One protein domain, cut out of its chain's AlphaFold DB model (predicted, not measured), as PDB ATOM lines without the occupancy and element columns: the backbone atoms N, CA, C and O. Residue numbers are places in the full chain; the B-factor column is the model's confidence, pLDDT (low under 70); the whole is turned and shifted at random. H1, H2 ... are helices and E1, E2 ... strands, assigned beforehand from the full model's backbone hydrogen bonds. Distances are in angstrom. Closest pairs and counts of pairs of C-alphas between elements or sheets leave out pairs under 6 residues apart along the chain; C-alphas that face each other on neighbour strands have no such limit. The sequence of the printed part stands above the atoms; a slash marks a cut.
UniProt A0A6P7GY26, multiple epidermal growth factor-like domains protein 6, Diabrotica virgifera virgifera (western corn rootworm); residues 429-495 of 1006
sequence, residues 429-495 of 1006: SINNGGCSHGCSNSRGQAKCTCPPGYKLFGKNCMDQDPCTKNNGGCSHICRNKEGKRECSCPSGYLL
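What this domain is: This is residues 429 to 495 of the 1006 residues of the protein "multiple epidermal growth factor-like domains protein 6" of Diabrotica virgifera virgifera (western corn rootworm) (UniProt A0A6P7GY26). Three small two-stranded hairpins, E1 with E2, E3 with E4 and E5 with E6, follow one another along a slender rod. The short helix H1 sits beside the first hairpin and the short helix H2 beside the third, while the short strand E7 lies near the far end, beyond E6. The printed part has 67 residues, with two named helices and seven named strands in the order H1, E1, E2, E3, E4, H2, E5, E6, E7; its three sheets are antiparallel pairs, and its class is mixed, helices and strands. It is extended, with a radius of gyration of the C-alphas of 17.0 A and spans of 58 by 17 by 17 A.

How they stand to each other: Start at H1, residues 431 to 434, and go on to the hairpin of E1, residues 438 to 442, and E2, residues 445 to 449. The closest C-alphas of H1 and E2 are those of Gly 433 and Ala 446, 5.0 A apart. E1 and E2 are antiparallel at 144 degrees, with N 440 and O 447 within hydrogen-bond range at 2.8 A. Next look at the hairpin of E3, residues 454 to 457, and E4, residues 460 to 463, antiparallel at 139 degrees, where N 457 and O 460 are 2.8 A apart. The closest C-alphas of E2 and E3 are those of Thr 449 and Leu 456, at 7.0 A; E2 and E4 are only just apart, at 8.2 A. Farther on come H2, residues 470 to 473, and the hairpin of E5, residues 477 to 481, and E6, residues 484 to 488, antiparallel at 147 degrees, with N 479 and O 486 at 2.8 A. The closest C-alphas of H2 and E5 are those of Asn 471 and Cys 478, at 6.0 A. E7, residues 493 to 495, pairs with no named strand and is apart from E5. H1 and H2 are too short for an O i to N i+4 pair; in each, the one O i to N i+3 pair is within range.

Where its parts are: Find C-alpha 431 at (10.629, -46.285, 15.516), where H1 begins; it is 5.8 A long, and H2 5.7 A. E1 measures 12.8 A, E2 13.3 A, E3 9.4 A, E4 10.3 A, E5 12.7 A, E6 13.1 A and E7 6.7 A. E7 ends at C-alpha 495, (24.404, -20.003, 42.686).

The domain as a whole: The C-alphas farthest apart are those of Gly 444 and Gly 492, at 57.8 A. The printed part has no cut and no long link; that from E4 to H2, six residues, is short and the others are tight. The mean pLDDT of the printed part of this model is 71.4, and 30 residues are under 70, among them residues 451 to 457.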
ATOM      1  N   SER A 429       4.877 -48.247  18.298       69.56
ATOM      2  CA  SER A 429       5.802 -49.237  18.866       69.56
ATOM      3  C   SER A 429       6.986 -49.552  17.939       69.56
ATOM      4  O   SER A 429       7.894 -50.278  18.330       69.56
ATOM      5  N   ILE A 430       6.998 -49.003  16.715       59.03
ATOM      6  CA  ILE A 430       8.067 -49.173  15.725       59.03
ATOM      7  C   ILE A 430       8.628 -47.786  15.378       59.03
ATOM      8  O   ILE A 430       7.920 -46.929  14.850       59.03
ATOM      9  N   ASN A 431       9.904 -47.552  15.712       60.69
ATOM     10  CA  ASN A 431      10.629 -46.285  15.516       60.69
ATOM     11  C   ASN A 431       9.853 -45.024  15.969       60.69
ATOM     12  O   ASN A 431       9.895 -43.989  15.304       60.69
ATOM     13  N   ASN A 432       9.072 -45.128  17.055       72.75
ATOM     14  CA  ASN A 432       8.238 -44.049  17.605       72.75
ATOM     15  C   ASN A 432       7.367 -43.325  16.550       72.75
ATOM     16  O   ASN A 432       7.153 -42.113  16.625       72.75
ATOM     17  N   GLY A 433       6.945 -44.023  15.485       69.81
ATOM     18  CA  GLY A 433       6.217 -43.418  14.362       69.81
ATOM     19  C   GLY A 433       6.979 -42.329  13.574       69.81
ATOM     20  O   GLY A 433       6.381 -41.570  12.795       69.81
ATOM     21  N   GLY A 434       8.297 -42.225  13.770       70.19
ATOM     22  CA  GLY A 434       9.162 -41.162  13.256       70.19
ATOM     23  C   GLY A 434       9.059 -39.837  14.020       70.19
ATOM     24  O   GLY A 434       9.463 -38.811  13.480       70.19
ATOM     25  N   CYS A 435       8.479 -39.828  15.224       79.25
ATOM     26  CA  CYS A 435       8.379 -38.649  16.083       79.25
ATOM     27  C   CYS A 435       9.637 -38.478  16.947       79.25
ATOM     28  O   CYS A 435      10.103 -39.432  17.564       79.25
ATOM     29  N   SER A 436      10.136 -37.245  17.060       74.38
ATOM     30  CA  SER A 436      11.255 -36.905  17.961       74.38
ATOM     31  C   SER A 436      10.954 -37.065  19.458       74.38
ATOM     32  O   SER A 436      11.867 -37.328  20.229       74.38
ATOM     33  N   HIS A 437       9.696 -36.875  19.877       79.50
ATOM     34  CA  HIS A 437       9.280 -36.920  21.287       79.50
ATOM     35  C   HIS A 437       8.008 -37.762  21.471       79.50
ATOM     36  O   HIS A 437       8.068 -38.982  21.373       79.50
ATOM     37  N   GLY A 438       6.845 -37.164  21.749       79.75
ATOM     38  CA  GLY A 438       5.621 -37.934  21.983       79.75
ATOM     39  C   GLY A 438       5.012 -38.459  20.681       79.75
ATOM     40  O   GLY A 438       4.900 -37.699  19.721       79.75
ATOM     41  N   CYS A 439       4.588 -39.727  20.661       77.69
ATOM     42  CA  CYS A 439       3.806 -40.346  19.584       77.69
ATOM     43  C   CYS A 439       2.455 -40.811  20.130       77.69
ATOM     44  O   CYS A 439       2.380 -41.473  21.162       77.69
ATOM     45  N   SER A 440       1.382 -40.488  19.417       81.62
ATOM     46  CA  SER A 440       0.033 -40.976  19.696       81.62
ATOM     47  C   SER A 440      -0.531 -41.653  18.452       81.62
ATOM     48  O   SER A 440      -0.442 -41.123  17.346       81.62
ATOM     49  N   ASN A 441      -1.096 -42.848  18.615       65.19
ATOM     50  CA  ASN A 441      -1.696 -43.591  17.512       65.19
ATOM     51  C   ASN A 441      -3.137 -43.121  17.306       65.19
ATOM     52  O   ASN A 441      -4.003 -43.362  18.145       65.19
ATOM     53  N   SER A 442      -3.402 -42.445  16.192       68.62
ATOM     54  CA  SER A 442      -4.750 -42.035  15.797       68.62
ATOM     55  C   SER A 442      -5.170 -42.827  14.565       68.62
ATOM     56  O   SER A 442      -4.653 -42.598  13.476       68.62
ATOM     57  N   ARG A 443      -6.110 -43.770  14.740       61.94
ATOM     58  CA  ARG A 443      -6.685 -44.612  13.666       61.94
ATOM     59  C   ARG A 443      -5.634 -45.327  12.794       61.94
ATOM     60  O   ARG A 443      -5.817 -45.459  11.589       61.94
ATOM     61  N   GLY A 444      -4.542 -45.799  13.400       60.50
ATOM     62  CA  GLY A 444      -3.489 -46.545  12.701       60.50
ATOM     63  C   GLY A 444      -2.397 -45.679  12.062       60.50
ATOM     64  O   GLY A 444      -1.603 -46.207  11.290       60.50
ATOM     65  N   GLN A 445      -2.329 -44.378  12.377       60.62
ATOM     66  CA  GLN A 445      -1.250 -43.468  11.971       60.62
ATOM     67  C   GLN A 445      -0.594 -42.800  13.190       60.62
ATOM     68  O   GLN A 445      -1.259 -42.500  14.186       60.62
ATOM     69  N   ALA A 446       0.714 -42.542  13.102       63.78
ATOM     70  CA  ALA A 446       1.494 -41.901  14.160       63.78
ATOM     71  C   ALA A 446       1.363 -40.367  14.132       63.78
ATOM     72  O   ALA A 446       1.761 -39.719  13.163       63.78
ATOM     73  N   LYS A 447       0.844 -39.782  15.217       79.94
ATOM     74  CA  LYS A 447       0.703 -38.333  15.431       79.94
ATOM     75  C   LYS A 447       1.680 -37.854  16.509       79.94
ATOM     76  O   LYS A 447       1.601 -38.314  17.648       79.94
ATOM     77  N   CYS A 448       2.554 -36.908  16.161       81.12
ATOM     78  CA  CYS A 448       3.605 -36.411  17.054       81.12
ATOM     79  C   CYS A 448       3.139 -35.252  17.951       81.12
ATOM     80  O   CYS A 448       2.378 -34.389  17.513       81.12
ATOM     81  N   THR A 449       3.639 -35.198  19.185       79.44
ATOM     82  CA  THR A 449       3.374 -34.128  20.162       79.44
ATOM     83  C   THR A 449       4.660 -33.711  20.878       79.44
ATOM     84  O   THR A 449       5.477 -34.568  21.218       79.44
ATOM     85  N   CYS A 450       4.828 -32.411  21.146       75.25
ATOM     86  CA  CYS A 450       5.991 -31.892  21.872       75.25
ATOM     87  C   CYS A 450       5.725 -31.709  23.375       75.25
ATOM     88  O   CYS A 450       4.598 -31.383  23.755       75.25
ATOM     89  N   PRO A 451       6.756 -31.862  24.225       67.31
ATOM     90  CA  PRO A 451       6.689 -31.504  25.638       67.31
ATOM     91  C   PRO A 451       6.439 -29.994  25.849       67.31
ATOM     92  O   PRO A 451       6.784 -29.182  24.985       67.31
ATOM     93  N   PRO A 452       5.888 -29.578  27.006       57.53
ATOM     94  CA  PRO A 452       5.680 -28.166  27.326       57.53
ATOM     95  C   PRO A 452       6.988 -27.359  27.254       57.53
ATOM     96  O   PRO A 452       7.950 -27.682  27.944       57.53
ATOM     97  N   GLY A 453       7.009 -26.287  26.453       55.31
ATOM     98  CA  GLY A 453       8.197 -25.437  26.236       55.31
ATOM     99  C   GLY A 453       8.875 -25.611  24.872       55.31
ATOM    100  O   GLY A 453       9.753 -24.826  24.535       55.31
ATOM    101  N   TYR A 454       8.424 -26.575  24.067       65.12
ATOM    102  CA  TYR A 454       8.911 -26.825  22.711       65.12
ATOM    103  C   TYR A 454       7.794 -26.619  21.684       65.12
ATOM    104  O   TYR A 454       6.633 -26.949  21.947       65.12
ATOM    105  N   LYS A 455       8.129 -26.112  20.491       65.19
ATOM    106  CA  LYS A 455       7.193 -26.027  19.355       65.19
ATOM    107  C   LYS A 455       7.477 -27.130  18.334       65.19
ATOM    108  O   LYS A 455       8.629 -27.399  18.002       65.19
ATOM    109  N   LEU A 456       6.408 -27.764  17.841       62.47
ATOM    110  CA  LEU A 456       6.473 -28.841  16.849       62.47
ATOM    111  C   LEU A 456       6.693 -28.252  15.451       62.47
ATOM    112  O   LEU A 456       5.821 -27.564  14.925       62.47
ATOM    113  N   PHE A 457       7.842 -28.553  14.855       67.12
ATOM    114  CA  PHE A 457       8.183 -28.238  13.472       67.12
ATOM    115  C   PHE A 457       8.341 -29.556  12.696       67.12
ATOM    116  O   PHE A 457       9.339 -30.272  12.811       67.12
ATOM    117  N   GLY A 458       7.310 -29.932  11.936       77.25
ATOM    118  CA  GLY A 458       7.237 -31.246  11.287       77.25
ATOM    119  C   GLY A 458       7.071 -32.380  12.307       77.25
ATOM    120  O   GLY A 458       6.113 -32.385  13.075       77.25
ATOM    121  N   LYS A 459       8.000 -33.348  12.319       72.44
ATOM    122  CA  LYS A 459       8.061 -34.420  13.338       72.44
ATOM    123  C   LYS A 459       9.064 -34.131  14.476       72.44
ATOM    124  O   LYS A 459       9.210 -34.942  15.398       72.44
ATOM    125  N   ASN A 460       9.726 -32.971  14.431       64.75
ATOM    126  CA  ASN A 460      10.793 -32.564  15.346       64.75
ATOM    127  C   ASN A 460      10.360 -31.398  16.247       64.75
ATOM    128  O   ASN A 460       9.664 -30.485  15.811       64.75
ATOM    129  N   CYS A 461      10.766 -31.427  17.512       72.12
ATOM    130  CA  CYS A 461      10.505 -30.360  18.479       72.12
ATOM    131  C   CYS A 461      11.731 -29.439  18.587       72.12
ATOM    132  O   CYS A 461      12.833 -29.947  18.778       72.12
ATOM    133  N   MET A 462      11.551 -28.115  18.481       58.19
ATOM    134  CA  MET A 462      12.623 -27.113  18.657       58.19
ATOM    135  C   MET A 462      12.315 -26.142  19.813       58.19
ATOM    136  O   MET A 462      11.140 -25.912  20.132       58.19
ATOM    137  N   ASP A 463      13.369 -25.610  20.447       53.44
ATOM    138  CA  ASP A 463      13.307 -24.786  21.663       53.44
ATOM    139  C   ASP A 463      12.644 -23.415  21.435       53.44
ATOM    140  O   ASP A 463      12.952 -22.684  20.493       53.44
ATOM    141  N   GLN A 464      11.752 -23.035  22.352       62.50
ATOM    142  CA  GLN A 464      11.345 -21.646  22.574       62.50
ATOM    143  C   GLN A 464      12.331 -21.011  23.566       62.50
ATOM    144  O   GLN A 464      12.717 -21.695  24.511       62.50
ATOM    145  N   ASP A 465      12.708 -19.731  23.394       60.91
ATOM    146  CA  ASP A 465      13.631 -19.035  24.313       60.91
ATOM    147  C   ASP A 465      13.231 -19.297  25.780       60.91
ATOM    148  O   ASP A 465      12.176 -18.818  26.229       60.91
ATOM    149  N   PRO A 466      14.042 -20.061  26.535       64.19
ATOM    150  CA  PRO A 466      13.649 -20.547  27.843       64.19
ATOM    151  C   PRO A 466      13.553 -19.420  28.877       64.19
ATOM    152  O   PRO A 466      12.819 -19.582  29.849       64.19
ATOM    153  N   CYS A 467      14.222 -18.276  28.685       73.06
ATOM    154  CA  CYS A 467      14.169 -17.149  29.622       73.06
ATOM    155  C   CYS A 467      12.858 -16.349  29.519       73.06
ATOM    156  O   CYS A 467      12.482 -15.669  30.474       73.06
ATOM    157  N   THR A 468      12.108 -16.474  28.418       73.06
ATOM    158  CA  THR A 468      10.849 -15.727  28.203       73.06
ATOM    159  C   THR A 468       9.673 -16.229  29.045       73.06
ATOM    160  O   THR A 468       8.697 -15.506  29.243       73.06
ATOM    161  N   LYS A 469       9.754 -17.453  29.581       64.19
ATOM    162  CA  LYS A 469       8.705 -18.062  30.407       64.19
ATOM    163  C   LYS A 469       9.241 -18.364  31.805       64.19
ATOM    164  O   LYS A 469      10.160 -19.165  31.960       64.19
ATOM    165  N   ASN A 470       8.651 -17.738  32.827       68.62
ATOM    166  CA  ASN A 470       9.050 -17.872  34.237       68.62
ATOM    167  C   ASN A 470      10.569 -17.688  34.470       68.62
ATOM    168  O   ASN A 470      11.181 -18.458  35.212       68.62
ATOM    169  N   ASN A 471      11.194 -16.734  33.762       76.19
ATOM    170  CA  ASN A 471      12.636 -16.445  33.822       76.19
ATOM    171  C   ASN A 471      13.532 -17.694  33.637       76.19
ATOM    172  O   ASN A 471      14.544 -17.851  34.317       76.19
ATOM    173  N   GLY A 472      13.115 -18.675  32.822       71.75
ATOM    174  CA  GLY A 472      13.834 -19.948  32.649       71.75
ATOM    175  C   GLY A 472      13.916 -20.827  33.901       71.75
ATOM    176  O   GLY A 472      14.665 -21.808  33.931       71.75
ATOM    177  N   GLY A 473      13.153 -20.517  34.952       72.12
ATOM    178  CA  GLY A 473      13.297 -21.124  36.276       72.12
ATOM    179  C   GLY A 473      14.575 -20.698  37.005       72.12
ATOM    180  O   GLY A 473      15.012 -21.410  37.911       72.12
ATOM    181  N   CYS A 474      15.195 -19.589  36.589       81.00
ATOM    182  CA  CYS A 474      16.253 -18.914  37.326       81.00
ATOM    183  C   CYS A 474      15.633 -18.031  38.407       81.00
ATOM    184  O   CYS A 474      14.704 -17.270  38.151       81.00
ATOM    185  N   SER A 475      16.177 -18.103  39.620       80.31
ATOM    186  CA  SER A 475      15.688 -17.281  40.737       80.31
ATOM    187  C   SER A 475      15.905 -15.772  40.554       80.31
ATOM    188  O   SER A 475      15.121 -15.007  41.093       80.31
ATOM    189  N   HIS A 476      16.948 -15.349  39.825       82.88
ATOM    190  CA  HIS A 476      17.300 -13.931  39.661       82.88
ATOM    191  C   HIS A 476      17.580 -13.580  38.194       82.88
ATOM    192  O   HIS A 476      16.697 -13.061  37.519       82.88
ATOM    193  N   ILE A 477      18.769 -13.889  37.663       83.31
ATOM    194  CA  ILE A 477      19.159 -13.482  36.303       83.31
ATOM    195  C   ILE A 477      19.192 -14.715  35.390       83.31
ATOM    196  O   ILE A 477      19.856 -15.700  35.715       83.31
ATOM    197  N   CYS A 478      18.483 -14.662  34.258       81.69
ATOM    198  CA  CYS A 478      18.510 -15.673  33.193       81.69
ATOM    199  C   CYS A 478      19.159 -15.084  31.940       81.69
ATOM    200  O   CYS A 478      18.745 -14.029  31.463       81.69
ATOM    201  N   ARG A 479      20.162 -15.771  31.394       84.50
ATOM    202  CA  ARG A 479      20.745 -15.486  30.083       84.50
ATOM    203  C   ARG A 479      20.495 -16.674  29.162       84.50
ATOM    204  O   ARG A 479      20.730 -17.820  29.539       84.50
ATOM    205  N   ASN A 480      19.990 -16.398  27.965       71.56
ATOM    206  CA  ASN A 480      19.831 -17.409  26.930       71.56
ATOM    207  C   ASN A 480      21.132 -17.477  26.121       71.56
ATOM    208  O   ASN A 480      21.481 -16.518  25.433       71.56
ATOM    209  N   LYS A 481      21.859 -18.591  26.231       72.81
ATOM    210  CA  LYS A 481      23.079 -18.849  25.463       72.81
ATOM    211  C   LYS A 481      22.815 -20.035  24.540       72.81
ATOM    212  O   LYS A 481      22.671 -21.162  25.006       72.81
ATOM    213  N   GLU A 482      22.693 -19.759  23.241       69.50
ATOM    214  CA  GLU A 482      22.482 -20.767  22.184       69.50
ATOM    215  C   GLU A 482      21.278 -21.704  22.437       69.50
ATOM    216  O   GLU A 482      21.362 -22.919  22.268       69.50
ATOM    217  N   GLY A 483      20.151 -21.152  22.903       61.03
ATOM    218  CA  GLY A 483      18.933 -21.919  23.196       61.03
ATOM    219  C   GLY A 483      18.942 -22.621  24.559       61.03
ATOM    220  O   GLY A 483      17.937 -23.211  24.956       61.03
ATOM    221  N   LYS A 484      20.042 -22.529  25.318       61.28
ATOM    222  CA  LYS A 484      20.164 -23.073  26.674       61.28
ATOM    223  C   LYS A 484      20.081 -21.959  27.711       61.28
ATOM    224  O   LYS A 484      20.680 -20.894  27.587       61.28
ATOM    225  N   ARG A 485      19.342 -22.240  28.785       68.38
ATOM    226  CA  ARG A 485      19.202 -21.343  29.938       68.38
ATOM    227  C   ARG A 485      20.439 -21.377  30.831       68.38
ATOM    228  O   ARG A 485      20.802 -22.435  31.345       68.38
ATOM    229  N   GLU A 486      21.020 -20.212  31.068       82.38
ATOM    230  CA  GLU A 486      22.135 -19.993  31.984       82.38
ATOM    231  C   GLU A 486      21.697 -19.023  33.086       82.38
ATOM    232  O   GLU A 486      21.357 -17.870  32.820       82.38
ATOM    233  N   CYS A 487      21.656 -19.498  34.332       83.56
ATOM    234  CA  CYS A 487      21.273 -18.667  35.470       83.56
ATOM    235  C   CYS A 487      22.513 -18.068  36.134       83.56
ATOM    236  O   CYS A 487      23.461 -18.797  36.426       83.56
ATOM    237  N   SER A 488      22.478 -16.777  36.452       83.44
ATOM    238  CA  SER A 488      23.504 -16.107  37.253       83.44
ATOM    239  C   SER A 488      22.888 -15.382  38.451       83.44
ATOM    240  O   SER A 488      21.677 -15.142  38.512       83.44
ATOM    241  N   CYS A 489      23.727 -15.087  39.446       83.50
ATOM    242  CA  CYS A 489      23.311 -14.452  40.691       83.50
ATOM    243  C   CYS A 489      23.873 -13.030  40.809       83.50
ATOM    244  O   CYS A 489      24.986 -12.788  40.341       83.50
ATOM    245  N   PRO A 490      23.131 -12.101  41.438       78.50
ATOM    246  CA  PRO A 490      23.658 -10.797  41.831       78.50
ATOM    247  C   PRO A 490      24.758 -10.936  42.896       78.50
ATOM    248  O   PRO A 490      24.838 -11.955  43.586       78.50
ATOM    249  N   SER A 491      25.576  -9.895  43.072       73.25
ATOM    250  CA  SER A 491      26.543  -9.799  44.176       73.25
ATOM    251  C   SER A 491      25.866 -10.037  45.536       73.25
ATOM    252  O   SER A 491      24.739  -9.592  45.742       73.25
ATOM    253  N   GLY A 492      26.532 -10.763  46.443       68.50
ATOM    254  CA  GLY A 492      25.963 -11.179  47.740       68.50
ATOM    255  C   GLY A 492      25.152 -12.484  47.700       68.50
ATOM    256  O   GLY A 492      24.621 -12.928  48.716       68.50
ATOM    257  N   TYR A 493      25.070 -13.151  46.543       78.56
ATOM    258  CA  TYR A 493      24.374 -14.430  46.389       78.56
ATOM    259  C   TYR A 493      25.232 -15.461  45.649       78.56
ATOM    260  O   TYR A 493      25.889 -15.162  44.654       78.56
ATOM    261  N   LEU A 494      25.179 -16.716  46.096       81.38
ATOM    262  CA  LEU A 494      25.868 -17.849  45.485       81.38
ATOM    263  C   LEU A 494      24.883 -18.732  44.717       81.38
ATOM    264  O   LEU A 494      23.865 -19.173  45.261       81.38
ATOM    265  N   LEU A 495      25.201 -19.060  43.466       78.94
ATOM    266  CA  LEU A 495      24.404 -20.003  42.686       78.94
ATOM    267  C   LEU A 495      24.538 -21.410  43.284       78.94
ATOM    268  O   LEU A 495      25.633 -21.966  43.354       78.94
TER     269      LEU A 495